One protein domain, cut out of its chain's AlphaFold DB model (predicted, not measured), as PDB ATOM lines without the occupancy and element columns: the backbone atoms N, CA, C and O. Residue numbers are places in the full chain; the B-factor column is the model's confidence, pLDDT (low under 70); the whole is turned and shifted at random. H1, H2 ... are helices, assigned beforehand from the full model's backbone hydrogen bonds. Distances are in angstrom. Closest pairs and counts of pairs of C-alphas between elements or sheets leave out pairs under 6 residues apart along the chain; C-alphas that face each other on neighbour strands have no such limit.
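This is residues 2 to 120 of the 186 residues of the protein "Peptidase_A24 domain-containing protein" of Candidatus Verstraetearchaeota archaeon (UniProt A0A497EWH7). Three long helices, H1, H2 and H3, run lengthwise in an up-and-down bundle, each against the one before, and shorter H4 folds back between them. The tail, residues 103 to 120, loops out at one side and turns back. The printed part has 119 residues, four named helices and no named strand: all helix, compact, radius of gyration of the C-alphas 15.0 A, spans 47 by 29 by 27 A.

H1, residues 2 to 28, begins at C-alpha 2 (382.738, 336.878, 276.864) and spans 38.6 A. H2 is residues 34 to 54, 29.9 A; H3, 58 to 84, 38.5 A; H4, 90 to 102, 18.2 A, ending at C-alpha 102 (370.017, 346.786, 281.986).

H1 and H2 form a hairpin, closest C-alphas Ser 17 and Ile 35, 6.2 A. H2 and H4 touch, the same way, closest C-alphas Gly 43 and Leu 102, 3.6 A. H3 and H4 form a hairpin, closest C-alphas Gly 79 and Ser 93, 4.7 A. H1 and H3 are apart. In the four helices every O i to N i+4 pair is within hydrogen-bond range.

The farthest C-alphas, Lys 27 and Ala 56, are 48.0 A apart. The printed part has no cut; its three links are tight. Residues 111 and 113 have pLDDT under 70.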
ATOM      1  N   MET A   2     383.012 335.460 277.193       83.75
ATOM      2  CA  MET A   2     382.738 336.878 276.864       83.75
ATOM      3  C   MET A   2     381.334 337.366 277.270       83.75
ATOM      4  O   MET A   2     381.211 338.457 277.806       83.75
ATOM      5  N   ILE A   3     380.288 336.551 277.094       85.88
ATOM      6  CA  ILE A   3     378.916 336.908 277.516       85.88
ATOM      7  C   ILE A   3     378.786 336.940 279.045       85.88
ATOM      8  O   ILE A   3     378.182 337.851 279.592       85.88
ATOM      9  N   GLU A   4     379.426 336.001 279.743       89.00
ATOM     10  CA  GLU A   4     379.475 335.993 281.213       89.00
ATOM     11  C   GLU A   4     380.136 337.261 281.764       89.00
ATOM     12  O   GLU A   4     379.716 337.781 282.790       89.00
ATOM     13  N   MET A   5     381.139 337.805 281.069       92.12
ATOM     14  CA  MET A   5     381.750 339.077 281.453       92.12
ATOM     15  C   MET A   5     380.771 340.251 281.306       92.12
ATOM     16  O   MET A   5     380.747 341.121 282.172       92.12
ATOM     17  N   LEU A   6     379.929 340.258 280.262       94.12
ATOM     18  CA  LEU A   6     378.854 341.250 280.132       94.12
ATOM     19  C   LEU A   6     377.861 341.129 281.293       94.12
ATOM     20  O   LEU A   6     377.490 342.142 281.875       94.12
ATOM     21  N   ASP A   7     377.492 339.905 281.676       93.19
ATOM     22  CA  ASP A   7     376.599 339.648 282.812       93.19
ATOM     23  C   ASP A   7     377.175 340.174 284.134       93.19
ATOM     24  O   ASP A   7     376.468 340.827 284.901       93.19
ATOM     25  N   VAL A   8     378.473 339.962 284.385       93.94
ATOM     26  CA  VAL A   8     379.158 340.527 285.561       93.94
ATOM     27  C   VAL A   8     379.069 342.053 285.555       93.94
ATOM     28  O   VAL A   8     378.748 342.647 286.583       93.94
ATOM     29  N   ILE A   9     379.300 342.697 284.407       95.94
ATOM     30  CA  ILE A   9     379.201 344.158 284.287       95.94
ATOM     31  C   ILE A   9     377.766 344.627 284.564       95.94
ATOM     32  O   ILE A   9     377.586 345.556 285.350       95.94
ATOM     33  N   ARG A  10     376.744 343.972 283.987       96.12
ATOM     34  CA  ARG A  10     375.324 344.299 284.241       96.12
ATOM     35  C   ARG A  10     375.014 344.265 285.737       96.12
ATOM     36  O   ARG A  10     374.395 345.189 286.259       96.12
ATOM     37  N   VAL A  11     375.482 343.231 286.431       95.12
ATOM     38  CA  VAL A  11     375.238 343.043 287.865       95.12
ATOM     39  C   VAL A  11     375.981 344.073 288.706       95.12
ATOM     40  O   VAL A  11     375.387 344.638 289.620       95.12
ATOM     41  N   LEU A  12     377.240 344.378 288.388       96.38
ATOM     42  CA  LEU A  12     377.997 345.415 289.093       96.38
ATOM     43  C   LEU A  12     377.363 346.799 288.926       96.38
ATOM     44  O   LEU A  12     377.253 347.541 289.902       96.38
ATOM     45  N   VAL A  13     376.902 347.135 287.718       98.00
ATOM     46  CA  VAL A  13     376.178 348.388 287.462       98.00
ATOM     47  C   VAL A  13     374.874 348.413 288.257       98.00
ATOM     48  O   VAL A  13     374.641 349.368 288.987       98.00
ATOM     49  N   ALA A  14     374.068 347.349 288.211       97.06
ATOM     50  CA  ALA A  14     372.815 347.288 288.963       97.06
ATOM     51  C   ALA A  14     373.033 347.439 290.478       97.06
ATOM     52  O   ALA A  14     372.378 348.258 291.119       97.06
ATOM     53  N   LEU A  15     373.979 346.686 291.049       96.56
ATOM     54  CA  LEU A  15     374.276 346.726 292.482       96.56
ATOM     55  C   LEU A  15     374.805 348.093 292.915       96.56
ATOM     56  O   LEU A  15     374.319 348.644 293.897       96.56
ATOM     57  N   SER A  16     375.772 348.658 292.187       97.81
ATOM     58  CA  SER A  16     376.323 349.976 292.520       97.81
ATOM     59  C   SER A  16     375.274 351.083 292.407       97.81
ATOM     60  O   SER A  16     375.170 351.909 293.312       97.81
ATOM     61  N   SER A  17     374.448 351.065 291.355       97.69
ATOM     62  CA  SER A  17     373.345 352.011 291.176       97.69
ATOM     63  C   SER A  17     372.301 351.903 292.283       97.69
ATOM     64  O   SER A  17     371.904 352.932 292.821       97.69
ATOM     65  N   PHE A  18     371.887 350.693 292.674       96.94
ATOM     66  CA  PHE A  18     370.911 350.522 293.753       96.94
ATOM     67  C   PHE A  18     371.472 350.857 295.130       96.94
ATOM     68  O   PHE A  18     370.779 351.508 295.902       96.94
ATOM     69  N   ILE A  19     372.725 350.505 295.433       97.31
ATOM     70  CA  ILE A  19     373.371 350.914 296.690       97.31
ATOM     71  C   ILE A  19     373.428 352.440 296.782       97.31
ATOM     72  O   ILE A  19     373.076 353.007 297.815       97.31
ATOM     73  N   TYR A  20     373.838 353.107 295.701       97.12
ATOM     74  CA  TYR A  20     373.894 354.564 295.662       97.12
ATOM     75  C   TYR A  20     372.497 355.195 295.758       97.12
ATOM     76  O   TYR A  20     372.303 356.113 296.546       97.12
ATOM     77  N   ALA A  21     371.504 354.667 295.037       96.31
ATOM     78  CA  ALA A  21     370.122 355.140 295.123       96.31
ATOM     79  C   ALA A  21     369.536 354.967 296.534       96.31
ATOM     80  O   ALA A  21     368.919 355.891 297.047       96.31
ATOM     81  N   SER A  22     369.770 353.827 297.194       94.69
ATOM     82  CA  SER A  22     369.342 353.612 298.582       94.69
ATOM     83  C   SER A  22     370.054 354.542 299.564       94.69
ATOM     84  O   SER A  22     369.455 354.965 300.548       94.69
ATOM     85  N   TRP A  23     371.324 354.869 299.313       95.81
ATOM     86  CA  TRP A  23     372.063 355.832 300.126       95.81
ATOM     87  C   TRP A  23     371.514 357.254 299.979       95.81
ATOM     88  O   TRP A  23     371.308 357.932 300.984       95.81
ATOM     89  N   GLU A  24     371.256 357.698 298.748       94.31
ATOM     90  CA  GLU A  24     370.667 359.014 298.486       94.31
ATOM     91  C   GLU A  24     369.236 359.096 299.034       94.31
ATOM     92  O   GLU A  24     368.926 360.043 299.749       94.31
ATOM     93  N   ASP A  25     368.399 358.069 298.847       92.44
ATOM     94  CA  ASP A  25     367.067 358.025 299.472       92.44
ATOM     95  C   ASP A  25     367.136 358.145 301.001       92.44
ATOM     96  O   ASP A  25     366.334 358.847 301.611       92.44
ATOM     97  N   TRP A  26     368.130 357.511 301.628       90.31
ATOM     98  CA  TRP A  26     368.328 357.595 303.073       90.31
ATOM     99  C   TRP A  26     368.859 358.955 303.555       90.31
ATOM    100  O   TRP A  26     368.653 359.303 304.717       90.31
ATOM    101  N   LYS A  27     369.582 359.697 302.708       90.38
ATOM    102  CA  LYS A  27     370.278 360.935 303.089       90.38
ATOM    103  C   LYS A  27     369.525 362.207 302.696       90.38
ATOM    104  O   LYS A  27     369.561 363.181 303.445       90.38
ATOM    105  N   SER A  28     368.965 362.243 301.492       89.81
ATOM    106  CA  SER A  28     368.365 363.433 300.879       89.81
ATOM    107  C   SER A  28     366.897 363.248 300.514       89.81
ATOM    108  O   SER A  28     366.265 364.232 300.141       89.81
ATOM    109  N   ARG A  29     366.353 362.021 300.597       88.06
ATOM    110  CA  ARG A  29     365.012 361.651 300.096       88.06
ATOM    111  C   ARG A  29     364.786 361.901 298.610       88.06
ATOM    112  O   ARG A  29     363.660 361.804 298.126       88.06
ATOM    113  N   GLU A  30     365.850 362.185 297.875       90.00
ATOM    114  CA  GLU A  30     365.802 362.483 296.455       90.00
ATOM    115  C   GLU A  30     366.876 361.672 295.746       90.00
ATOM    116  O   GLU A  30     368.070 361.810 296.007       90.00
ATOM    117  N   ILE A  31     366.443 360.819 294.820       94.31
ATOM    118  CA  ILE A  31     367.352 360.008 294.017       94.31
ATOM    119  C   ILE A  31     367.592 360.724 292.685       94.31
ATOM    120  O   ILE A  31     366.629 360.999 291.962       94.31
ATOM    121  N   PRO A  32     368.850 361.009 292.309       94.44
ATOM    122  CA  PRO A  32     369.129 361.745 291.089       94.44
ATOM    123  C   PRO A  32     368.869 360.897 289.834       94.44
ATOM    124  O   PRO A  32     369.345 359.768 289.698       94.44
ATOM    125  N   ASP A  33     368.171 361.485 288.860       95.56
ATOM    126  CA  ASP A  33     367.695 360.779 287.660       95.56
ATOM    127  C   ASP A  33     368.809 360.227 286.756       95.56
ATOM    128  O   ASP A  33     368.578 359.286 285.989       95.56
ATOM    129  N   PHE A  34     370.034 360.762 286.853       96.44
ATOM    130  CA  PHE A  34     371.158 360.293 286.040       96.44
ATOM    131  C   PHE A  34     371.472 358.809 286.273       96.44
ATOM    132  O   PHE A  34     371.982 358.161 285.363       96.44
ATOM    133  N   ILE A  35     371.160 358.259 287.455       97.12
ATOM    134  CA  ILE A  35     371.415 356.848 287.782       97.12
ATOM    135  C   ILE A  35     370.599 355.943 286.851       97.12
ATOM    136  O   ILE A  35     371.134 355.007 286.259       97.12
ATOM    137  N   TRP A  36     369.317 356.259 286.663       97.38
ATOM    138  CA  TRP A  36     368.409 355.487 285.811       97.38
ATOM    139  C   TRP A  36     368.813 355.573 284.340       97.38
ATOM    140  O   TRP A  36     368.763 354.576 283.614       97.38
ATOM    141  N   ILE A  37     369.271 356.755 283.913       97.44
ATOM    142  CA  ILE A  37     369.805 356.985 282.568       97.44
ATOM    143  C   ILE A  37     371.085 356.167 282.363       97.44
ATOM    144  O   ILE A  37     371.205 355.474 281.355       97.44
ATOM    145  N   LEU A  38     372.010 356.194 283.328       97.50
ATOM    146  CA  LEU A  38     373.261 355.438 283.285       97.50
ATOM    147  C   LEU A  38     372.998 353.933 283.175       97.50
ATOM    148  O   LEU A  38     373.571 353.278 282.303       97.50
ATOM    149  N   MET A  39     372.105 353.390 284.009       98.12
ATOM    150  CA  MET A  39     371.704 351.982 283.954       98.12
ATOM    151  C   MET A  39     371.119 351.618 282.586       98.12
ATOM    152  O   MET A  39     371.545 350.642 281.968       98.12
ATOM    153  N   SER A  40     370.180 352.425 282.087       98.00
ATOM    154  CA  SER A  40     369.493 352.163 280.820       98.00
ATOM    155  C   SER A  40     370.453 352.226 279.631       98.00
ATOM    156  O   SER A  40     370.476 351.314 278.805       98.00
ATOM    157  N   LEU A  41     371.295 353.262 279.561       98.12
ATOM    158  CA  LEU A  41     372.274 353.429 278.486       98.12
ATOM    159  C   LEU A  41     373.304 352.296 278.494       98.12
ATOM    160  O   LEU A  41     373.601 351.726 277.443       98.12
ATOM    161  N   THR A  42     373.793 351.920 279.678       98.06
ATOM    162  CA  THR A  42     374.699 350.775 279.833       98.06
ATOM    163  C   THR A  42     374.026 349.492 279.349       98.06
ATOM    164  O   THR A  42     374.621 348.742 278.579       98.06
ATOM    165  N   GLY A  43     372.761 349.267 279.714       97.50
ATOM    166  CA  GLY A  43     371.963 348.143 279.226       97.50
ATOM    167  C   GLY A  43     371.907 348.062 277.707       97.50
ATOM    168  O   GLY A  43     372.233 347.022 277.136       97.50
ATOM    169  N   VAL A  44     371.551 349.170 277.051       97.81
ATOM    170  CA  VAL A  44     371.478 349.264 275.584       97.81
ATOM    171  C   VAL A  44     372.823 348.934 274.935       97.81
ATOM    172  O   VAL A  44     372.870 348.122 274.011       97.81
ATOM    173  N   VAL A  45     373.921 349.506 275.438       97.81
ATOM    174  CA  VAL A  45     375.271 349.244 274.912       97.81
ATOM    175  C   VAL A  45     375.651 347.771 275.076       97.81
ATOM    176  O   VAL A  45     376.113 347.146 274.122       97.81
ATOM    177  N   LEU A  46     375.418 347.183 276.252       96.62
ATOM    178  CA  LEU A  46     375.754 345.781 276.516       96.62
ATOM    179  C   LEU A  46     374.905 344.811 275.683       96.62
ATOM    180  O   LEU A  46     375.433 343.805 275.212       96.62
ATOM    181  N   HIS A  47     373.629 345.125 275.438       95.12
ATOM    182  CA  HIS A  47     372.777 344.350 274.526       95.12
ATOM    183  C   HIS A  47     373.264 344.421 273.085       95.12
ATOM    184  O   HIS A  47     373.346 343.389 272.428       95.12
ATOM    185  N   ALA A  48     373.647 345.607 272.602       94.88
ATOM    186  CA  ALA A  48     374.209 345.749 271.262       94.88
ATOM    187  C   ALA A  48     375.471 344.888 271.095       94.88
ATOM    188  O   ALA A  48     375.597 344.158 270.109       94.88
ATOM    189  N   ILE A  49     376.361 344.900 272.092       94.75
ATOM    190  CA  ILE A  49     377.543 344.032 272.116       94.75
ATOM    191  C   ILE A  49     377.113 342.556 272.105       94.75
ATOM    192  O   ILE A  49     377.537 341.811 271.224       94.75
ATOM    193  N   GLU A  50     376.224 342.119 273.001       92.81
ATOM    194  CA  GLU A  50     375.759 340.723 273.057       92.81
ATOM    195  C   GLU A  50     375.131 340.245 271.735       92.81
ATOM    196  O   GLU A  50     375.385 339.115 271.302       92.81
ATOM    197  N   PHE A  51     374.374 341.104 271.047       91.19
ATOM    198  CA  PHE A  51     373.780 340.788 269.748       91.19
ATOM    199  C   PHE A  51     374.831 340.628 268.657       91.19
ATOM    200  O   PHE A  51     374.768 339.651 267.914       91.19
ATOM    201  N   THR A  52     375.839 341.505 268.592       91.38
ATOM    202  CA  THR A  52     376.942 341.334 267.628       91.38
ATOM    203  C   THR A  52     377.709 340.033 267.853       91.38
ATOM    204  O   THR A  52     378.063 339.352 266.894       91.38
ATOM    205  N   LEU A  53     377.891 339.630 269.113       90.56
ATOM    206  CA  LEU A  53     378.574 338.388 269.471       90.56
ATOM    207  C   LEU A  53     377.744 337.132 269.175       90.56
ATOM    208  O   LEU A  53     378.304 336.058 268.972       90.56
ATOM    209  N   THR A  54     376.417 337.261 269.162       88.25
ATOM    210  CA  THR A  54     375.478 336.149 268.944       88.25
ATOM    211  C   THR A  54     374.981 336.087 267.493       88.25
ATOM    212  O   THR A  54     374.283 335.151 267.124       88.25
ATOM    213  N   ALA A  55     375.372 337.038 266.636       87.31
ATOM    214  CA  ALA A  55     374.853 337.180 265.274       87.31
ATOM    215  C   ALA A  55     375.081 335.957 264.366       87.31
ATOM    216  O   ALA A  55     374.295 335.725 263.451       87.31
ATOM    217  N   ALA A  56     376.127 335.163 264.623       88.88
ATOM    218  CA  ALA A  56     376.414 333.944 263.863       88.88
ATOM    219  C   ALA A  56     375.406 332.805 264.126       88.88
ATOM    220  O   ALA A  56     375.268 331.910 263.295       88.88
ATOM    221  N   ASP A  57     374.699 332.837 265.259       91.38
ATOM    222  CA  ASP A  57     373.689 331.852 265.648       91.38
ATOM    223  C   ASP A  57     372.302 332.504 265.628       91.38
ATOM    224  O   ASP A  57     371.839 333.113 266.598       91.38
ATOM    225  N   PHE A  58     371.642 332.404 264.474       90.31
ATOM    226  CA  PHE A  58     370.391 333.109 264.210       90.31
ATOM    227  C   PHE A  58     369.244 332.669 265.127       90.31
ATOM    228  O   PHE A  58     368.453 333.506 265.564       90.31
ATOM    229  N   GLU A  59     369.156 331.381 265.460       91.94
ATOM    230  CA  GLU A  59     368.100 330.872 266.342       91.94
ATOM    231  C   GLU A  59     368.303 331.362 267.774       91.94
ATOM    232  O   GLU A  59     367.373 331.876 268.404       91.94
ATOM    233  N   ARG A  60     369.541 331.321 268.272       88.81
ATOM    234  CA  ARG A  60     369.864 331.868 269.591       88.81
ATOM    235  C   ARG A  60     369.634 333.376 269.669       88.81
ATOM    236  O   ARG A  60     369.141 333.861 270.692       88.81
ATOM    237  N   LEU A  61     369.971 334.116 268.615       90.75
ATOM    238  CA  LEU A  61     369.728 335.555 268.537       90.75
ATOM    239  C   LEU A  61     368.229 335.867 268.630       90.75
ATOM    240  O   LEU A  61     367.834 336.687 269.457       90.75
ATOM    241  N   LYS A  62     367.390 335.182 267.839       92.94
ATOM    242  CA  LYS A  62     365.926 335.341 267.881       92.94
ATOM    243  C   LYS A  62     365.359 335.088 269.269       92.94
ATOM    244  O   LYS A  62     364.579 335.894 269.765       92.94
ATOM    245  N   ILE A  63     365.754 333.975 269.888       91.44
ATOM    246  CA  ILE A  63     365.292 333.591 271.225       91.44
ATOM    247  C   ILE A  63     365.671 334.677 272.235       91.44
ATOM    248  O   ILE A  63     364.817 335.147 272.986       91.44
ATOM    249  N   THR A  64     366.929 335.121 272.214       91.06
ATOM    250  CA  THR A  64     367.424 336.156 273.131       91.06
ATOM    251  C   THR A  64     366.640 337.456 272.963       91.06
ATOM    252  O   THR A  64     366.156 337.990 273.956       91.06
ATOM    253  N   LEU A  65     366.440 337.912 271.721       93.38
ATOM    254  CA  LEU A  65     365.669 339.117 271.408       93.38
ATOM    255  C   LEU A  65     364.210 339.019 271.852       93.38
ATOM    256  O   LEU A  65     363.672 339.981 272.399       93.38
ATOM    257  N   LEU A  66     363.562 337.877 271.618       95.19
ATOM    258  CA  LEU A  66     362.161 337.669 271.971       95.19
ATOM    259  C   LEU A  66     361.964 337.760 273.487       95.19
ATOM    260  O   LEU A  66     361.130 338.533 273.959       95.19
ATOM    261  N   PHE A  67     362.760 337.008 274.250       95.06
ATOM    262  CA  PHE A  67     362.652 336.978 275.705       95.06
ATOM    263  C   PHE A  67     363.097 338.292 276.351       95.06
ATOM    264  O   PHE A  67     362.441 338.755 277.286       95.06
ATOM    265  N   SER A  68     364.165 338.926 275.851       95.12
ATOM    266  CA  SER A  68     364.608 340.221 276.372       95.12
ATOM    267  C   SER A  68     363.564 341.306 276.109       95.12
ATOM    268  O   SER A  68     363.221 342.049 277.024       95.12
ATOM    269  N   SER A  69     363.002 341.357 274.897       95.94
ATOM    270  CA  SER A  69     361.967 342.332 274.534       95.94
ATOM    271  C   SER A  69     360.698 342.124 275.348       95.94
ATOM    272  O   SER A  69     360.158 343.087 275.885       95.94
ATOM    273  N   PHE A  70     360.253 340.873 275.503       96.56
ATOM    274  CA  PHE A  70     359.112 340.550 276.356       96.56
ATOM    275  C   PHE A  70     359.339 341.026 277.794       96.56
ATOM    276  O   PHE A  70     358.484 341.707 278.355       96.56
ATOM    277  N   SER A  71     360.504 340.727 278.373       97.12
ATOM    278  CA  SER A  71     360.833 341.138 279.739       97.12
ATOM    279  C   SER A  71     360.859 342.654 279.912       97.12
ATOM    280  O   SER A  71     360.283 343.155 280.878       97.12
ATOM    281  N   ILE A  72     361.485 343.375 278.975       97.81
ATOM    282  CA  ILE A  72     361.551 344.840 278.989       97.81
ATOM    283  C   ILE A  72     360.143 345.417 278.917       97.81
ATOM    284  O   ILE A  72     359.757 346.170 279.806       97.81
ATOM    285  N   ILE A  73     359.361 345.036 277.903       97.94
ATOM    286  CA  ILE A  73     358.011 345.566 277.677       97.94
ATOM    287  C   ILE A  73     357.118 345.276 278.879       97.94
ATOM    288  O   ILE A  73     356.428 346.174 279.361       97.94
ATOM    289  N   PHE A  74     357.148 344.045 279.387       96.88
ATOM    290  CA  PHE A  74     356.344 343.650 280.533       96.88
ATOM    291  C   PHE A  74     356.707 344.468 281.776       96.88
ATOM    292  O   PHE A  74     355.841 345.122 282.351       96.88
ATOM    293  N   ALA A  75     357.984 344.493 282.164       96.94
ATOM    294  CA  ALA A  75     358.429 345.203 283.360       96.94
ATOM    295  C   ALA A  75     358.231 346.721 283.248       96.94
ATOM    296  O   ALA A  75     357.862 347.367 284.223       96.94
ATOM    297  N   PHE A  76     358.422 347.285 282.054       96.38
ATOM    298  CA  PHE A  76     358.187 348.702 281.796       96.38
ATOM    299  C   PHE A  76     356.700 349.051 281.912       96.38
ATOM    300  O   PHE A  76     356.339 350.026 282.568       96.38
ATOM    301  N   THR A  77     355.826 348.213 281.345       97.06
ATOM    302  CA  THR A  77     354.368 348.366 281.459       97.06
ATOM    303  C   THR A  77     353.922 348.262 282.913       97.06
ATOM    304  O   THR A  77     353.170 349.112 283.379       97.06
ATOM    305  N   VAL A  78     354.416 347.267 283.654       96.06
ATOM    306  CA  VAL A  78     354.129 347.118 285.088       96.06
ATOM    307  C   VAL A  78     354.614 348.339 285.868       96.06
ATOM    308  O   VAL A  78     353.848 348.891 286.650       96.06
ATOM    309  N   GLY A  79     355.840 348.810 285.626       96.12
ATOM    310  CA  GLY A  79     356.378 350.003 286.282       96.12
ATOM    311  C   GLY A  79     355.526 351.249 286.036       96.12
ATOM    312  O   GLY A  79     355.245 351.991 286.978       96.12
ATOM    313  N   LEU A  80     355.066 351.459 284.796       96.25
ATOM    314  CA  LEU A  80     354.167 352.565 284.456       96.25
ATOM    315  C   LEU A  80     352.812 352.418 285.147       96.25
ATOM    316  O   LEU A  80     352.322 353.379 285.733       96.25
ATOM    317  N   LEU A  81     352.207 351.228 285.099       96.81
ATOM    318  CA  LEU A  81     350.915 350.970 285.732       96.81
ATOM    319  C   LEU A  81     350.972 351.225 287.238       96.81
ATOM    320  O   LEU A  81     350.097 351.896 287.770       96.81
ATOM    321  N   LEU A  82     352.012 350.740 287.919       95.44
ATOM    322  CA  LEU A  82     352.172 350.951 289.358       95.44
ATOM    323  C   LEU A  82     352.370 352.427 289.714       95.44
ATOM    324  O   LEU A  82     351.882 352.855 290.755       95.44
ATOM    325  N   PHE A  83     353.043 353.198 288.856       95.62
ATOM    326  CA  PHE A  83     353.186 354.641 289.038       95.62
ATOM    327  C   PHE A  83     351.848 355.372 288.867       95.62
ATOM    328  O   PHE A  83     351.471 356.160 289.723       95.62
ATOM    329  N   TYR A  84     351.094 355.082 287.801       95.25
ATOM    330  CA  TYR A  84     349.803 355.736 287.545       95.25
ATOM    331  C   TYR A  84     348.690 355.333 288.519       95.25
ATOM    332  O   TYR A  84     347.720 356.069 288.667       95.25
ATOM    333  N   LEU A  85     348.803 354.163 289.147       96.38
ATOM    334  CA  LEU A  85     347.881 353.696 290.184       96.38
ATOM    335  C   LEU A  85     348.298 354.140 291.597       96.38
ATOM    336  O   LEU A  85     347.707 353.666 292.564       96.38
ATOM    337  N   ASP A  86     349.322 354.991 291.722       92.69
ATOM    338  CA  ASP A  86     349.882 355.472 292.993       92.69
ATOM    339  C   ASP A  86     350.365 354.350 293.938       92.69
ATOM    340  O   ASP A  86     350.510 354.546 295.146       92.69
ATOM    341  N   PHE A  87     350.643 353.156 293.403       89.06
ATOM    342  CA  PHE A  87     351.194 352.046 294.184       89.06
ATOM    343  C   PHE A  87     352.708 352.147 294.349       89.06
ATOM    344  O   PHE A  87     353.227 351.713 295.376       89.06
ATOM    345  N   PHE A  88     353.414 352.693 293.355       90.25
ATOM    346  CA  PHE A  88     354.863 352.902 293.380       90.25
ATOM    347  C   PHE A  88     355.210 354.385 293.336       90.25
ATOM    348  O   PHE A  88     354.620 355.155 292.576       90.25
ATOM    349  N   GLY A  89     356.250 354.760 294.081       90.12
ATOM    350  CA  GLY A  89     356.883 356.061 293.918       90.12
ATOM    351  C   GLY A  89     357.561 356.190 292.549       90.12
ATOM    352  O   GLY A  89     357.891 355.202 291.885       90.12
ATOM    353  N   GLY A  90     357.823 357.432 292.132       91.62
ATOM    354  CA  GLY A  90     358.514 357.699 290.868       91.62
ATOM    355  C   GLY A  90     359.893 357.031 290.786       91.62
ATOM    356  O   GLY A  90     360.264 356.528 289.728       91.62
ATOM    357  N   ALA A  91     360.627 356.969 291.901       94.25
ATOM    358  CA  ALA A  91     361.926 356.303 291.959       94.25
ATOM    359  C   ALA A  91     361.820 354.781 291.770       94.25
ATOM    360  O   ALA A  91     362.531 354.235 290.931       94.25
ATOM    361  N   ASP A  92     360.900 354.110 292.469       94.25
ATOM    362  CA  ASP A  92     360.713 352.651 292.373       94.25
ATOM    363  C   ASP A  92     360.291 352.221 290.963       94.25
ATOM    364  O   ASP A  92     360.773 351.224 290.419       94.25
ATOM    365  N   SER A  93     359.420 353.015 290.334       95.44
ATOM    366  CA  SER A  93     358.994 352.804 288.951       95.44
ATOM    367  C   SER A  93     360.170 352.936 287.972       95.44
ATOM    368  O   SER A  93     360.423 352.024 287.176       95.44
ATOM    369  N   LYS A  94     360.956 354.019 288.078       96.62
ATOM    370  CA  LYS A  94     362.159 354.234 287.255       96.62
ATOM    371  C   LYS A  94     363.215 353.149 287.486       96.62
ATOM    372  O   LYS A  94     363.829 352.698 286.521       96.62
ATOM    373  N   ALA A  95     363.390 352.691 288.723       97.00
ATOM    374  CA  ALA A  95     364.302 351.606 289.075       97.00
ATOM    375  C   ALA A  95     363.929 350.297 288.363       97.00
ATOM    376  O   ALA A  95     364.793 349.661 287.752       97.00
ATOM    377  N   LEU A  96     362.644 349.919 288.375       97.31
ATOM    378  CA  LEU A  96     362.158 348.715 287.695       97.31
ATOM    379  C   LEU A  96     362.346 348.797 286.171       97.31
ATOM    380  O   LEU A  96     362.774 347.824 285.545       97.31
ATOM    381  N   MET A  97     362.073 349.962 285.576       97.75
ATOM    382  CA  MET A  97     362.269 350.209 284.141       97.75
ATOM    383  C   MET A  97     363.745 350.173 283.739       97.75
ATOM    384  O   MET A  97     364.115 349.507 282.777       97.75
ATOM    385  N   ALA A  98     364.606 350.867 284.482       98.19
ATOM    386  CA  ALA A  98     366.035 350.908 284.199       98.19
ATOM    387  C   ALA A  98     366.674 349.521 284.352       98.19
ATOM    388  O   ALA A  98     367.506 349.120 283.535       98.19
ATOM    389  N   LEU A  99     366.242 348.751 285.358       98.12
ATOM    390  CA  LEU A  99     366.671 347.369 285.551       98.12
ATOM    391  C   LEU A  99     366.241 346.466 284.393       98.12
ATOM    392  O   LEU A  99     367.031 345.623 283.973       98.12
ATOM    393  N   SER A 100     365.025 346.635 283.862       97.81
ATOM    394  CA  SER A 100     364.559 345.817 282.739       97.81
ATOM    395  C   SER A 100     365.384 346.033 281.480       97.81
ATOM    396  O   SER A 100     365.704 345.065 280.793       97.81
ATOM    397  N   ILE A 101     365.825 347.265 281.233       98.00
ATOM    398  CA  ILE A 101     366.735 347.584 280.131       98.00
ATOM    399  C   ILE A 101     368.137 347.031 280.410       98.00
ATOM    400  O   ILE A 101     368.739 346.407 279.535       98.00
ATOM    401  N   LEU A 102     368.665 347.218 281.623       98.12
ATOM    402  CA  LEU A 102     370.017 346.786 281.986       98.12
ATOM    403  C   LEU A 102     370.182 345.266 281.985       98.12
ATOM    404  O   LEU A 102     371.176 344.757 281.470       98.12
ATOM    405  N   MET A 103     369.237 344.540 282.570       95.62
ATOM    406  CA  MET A 103     369.330 343.102 282.792       95.62
ATOM    407  C   MET A 103     367.931 342.470 282.734       95.62
ATOM    408  O   MET A 103     367.341 342.181 283.771       95.62
ATOM    409  N   PRO A 104     367.372 342.259 281.529       96.25
ATOM    410  CA  PRO A 104     366.047 341.657 281.368       96.25
ATOM    411  C   PRO A 104     366.030 340.165 281.714       96.25
ATOM    412  O   PRO A 104     365.060 339.654 282.272       96.25
ATOM    413  N   LEU A 105     367.112 339.459 281.386       94.44
ATOM    414  CA  LEU A 105     367.234 338.014 281.551       94.44
ATOM    415  C   LEU A 105     368.218 337.670 282.665       94.44
ATOM    416  O   LEU A 105     369.111 338.457 282.981       94.44
ATOM    417  N   ALA A 106     368.047 336.486 283.249       91.56
ATOM    418  CA  ALA A 106     368.956 335.972 284.260       91.56
ATOM    419  C   ALA A 106     370.393 335.863 283.713       91.56
ATOM    420  O   ALA A 106     370.579 335.350 282.601       91.56
ATOM    421  N   PRO A 107     371.405 336.320 284.477       88.62
ATOM    422  CA  PRO A 107     372.795 336.172 284.078       88.62
ATOM    423  C   PRO A 107     373.138 334.684 283.965       88.62
ATOM    424  O   PRO A 107     372.705 333.858 284.770       88.62
ATOM    425  N   LYS A 108     373.950 334.333 282.970       84.19
ATOM    426  CA  LYS A 108     374.409 332.951 282.746       84.19
ATOM    427  C   LYS A 108     375.472 332.536 283.763       84.19
ATOM    428  O   LYS A 108     375.754 331.347 283.915       84.19
ATOM    429  N   VAL A 109     376.046 333.511 284.470       80.81
ATOM    430  CA  VAL A 109     376.990 333.296 285.565       80.81
ATOM    431  C   VAL A 109     376.283 332.602 286.728       80.81
ATOM    432  O   VAL A 109     375.384 333.153 287.361       80.81
ATOM    433  N   LYS A 110     376.715 331.378 287.037       75.50
ATOM    434  CA  LYS A 110     376.197 330.600 288.165       75.50
ATOM    435  C   LYS A 110     376.915 330.993 289.455       75.50
ATOM    436  O   LYS A 110     377.975 330.454 289.756       75.50
ATOM    437  N   TRP A 111     376.335 331.915 290.223       69.31
ATOM    438  CA  TRP A 111     376.825 332.250 291.572       69.31
ATOM    439  C   TRP A 111     376.252 331.367 292.679       69.31
ATOM    440  O   TRP A 111     376.855 331.252 293.741       69.31
ATOM    441  N   SER A 112     375.100 330.739 292.449       71.81
ATOM    442  CA  SER A 112     374.483 329.825 293.407       71.81
ATOM    443  C   SER A 112     373.844 328.640 292.689       71.81
ATOM    444  O   SER A 112     373.591 328.693 291.485       71.81
ATOM    445  N   SER A 113     373.579 327.574 293.438       68.25
ATOM    446  CA  SER A 113     372.820 326.405 292.986       68.25
ATOM    447  C   SER A 113     371.303 326.633 292.973       68.25
ATOM    448  O   SER A 113     370.577 325.758 292.511       68.25
ATOM    449  N   ALA A 114     370.817 327.782 293.458       70.50
ATOM    450  CA  ALA A 114     369.409 328.141 293.367       70.50
ATOM    451  C   ALA A 114     369.078 328.634 291.952       70.50
ATOM    452  O   ALA A 114     369.787 329.474 291.389       70.50
ATOM    453  N   GLU A 115     367.990 328.120 291.383       70.62
ATOM    454  CA  GLU A 115     367.501 328.580 290.088       70.62
ATOM    455  C   GLU A 115     366.936 329.997 290.223       70.62
ATOM    456  O   GLU A 115     365.984 330.249 290.965       70.62
ATOM    457  N   ALA A 116     367.548 330.941 289.512       74.81
ATOM    458  CA  ALA A 116     367.017 332.287 289.399       74.81
ATOM    459  C   ALA A 116     365.830 332.293 288.430       74.81
ATOM    460  O   ALA A 116     365.855 331.637 287.387       74.81
ATOM    461  N   HIS A 117     364.806 333.085 288.747       86.75
ATOM    462  CA  HIS A 117     363.712 333.332 287.818       86.75
ATOM    463  C   HIS A 117     364.272 333.929 286.507       86.75
ATOM    464  O   HIS A 117     365.090 334.851 286.566       86.75
ATOM    465  N   PRO A 118     363.842 333.442 285.327       89.62
ATOM    466  CA  PRO A 118     364.478 333.774 284.049       89.62
ATOM    467  C   PRO A 118     364.389 335.261 283.695       89.62
ATOM    468  O   PRO A 118     365.251 335.771 282.983       89.62
ATOM    469  N   PHE A 119     363.370 335.954 284.209       95.31
ATOM    470  CA  PHE A 119     363.191 337.395 284.064       95.31
ATOM    471  C   PHE A 119     363.572 338.106 285.359       95.31
ATOM    472  O   PHE A 119     362.841 338.024 286.353       95.31
ATOM    473  N   ILE A 120     364.696 338.813 285.340       94.75
ATOM    474  CA  ILE A 120     365.255 339.481 286.521       94.75
ATOM    475  C   ILE A 120     364.356 340.594 287.066       94.75
ATOM    476  O   ILE A 120     364.160 340.618 288.279       94.75
TER     477      ILE A 120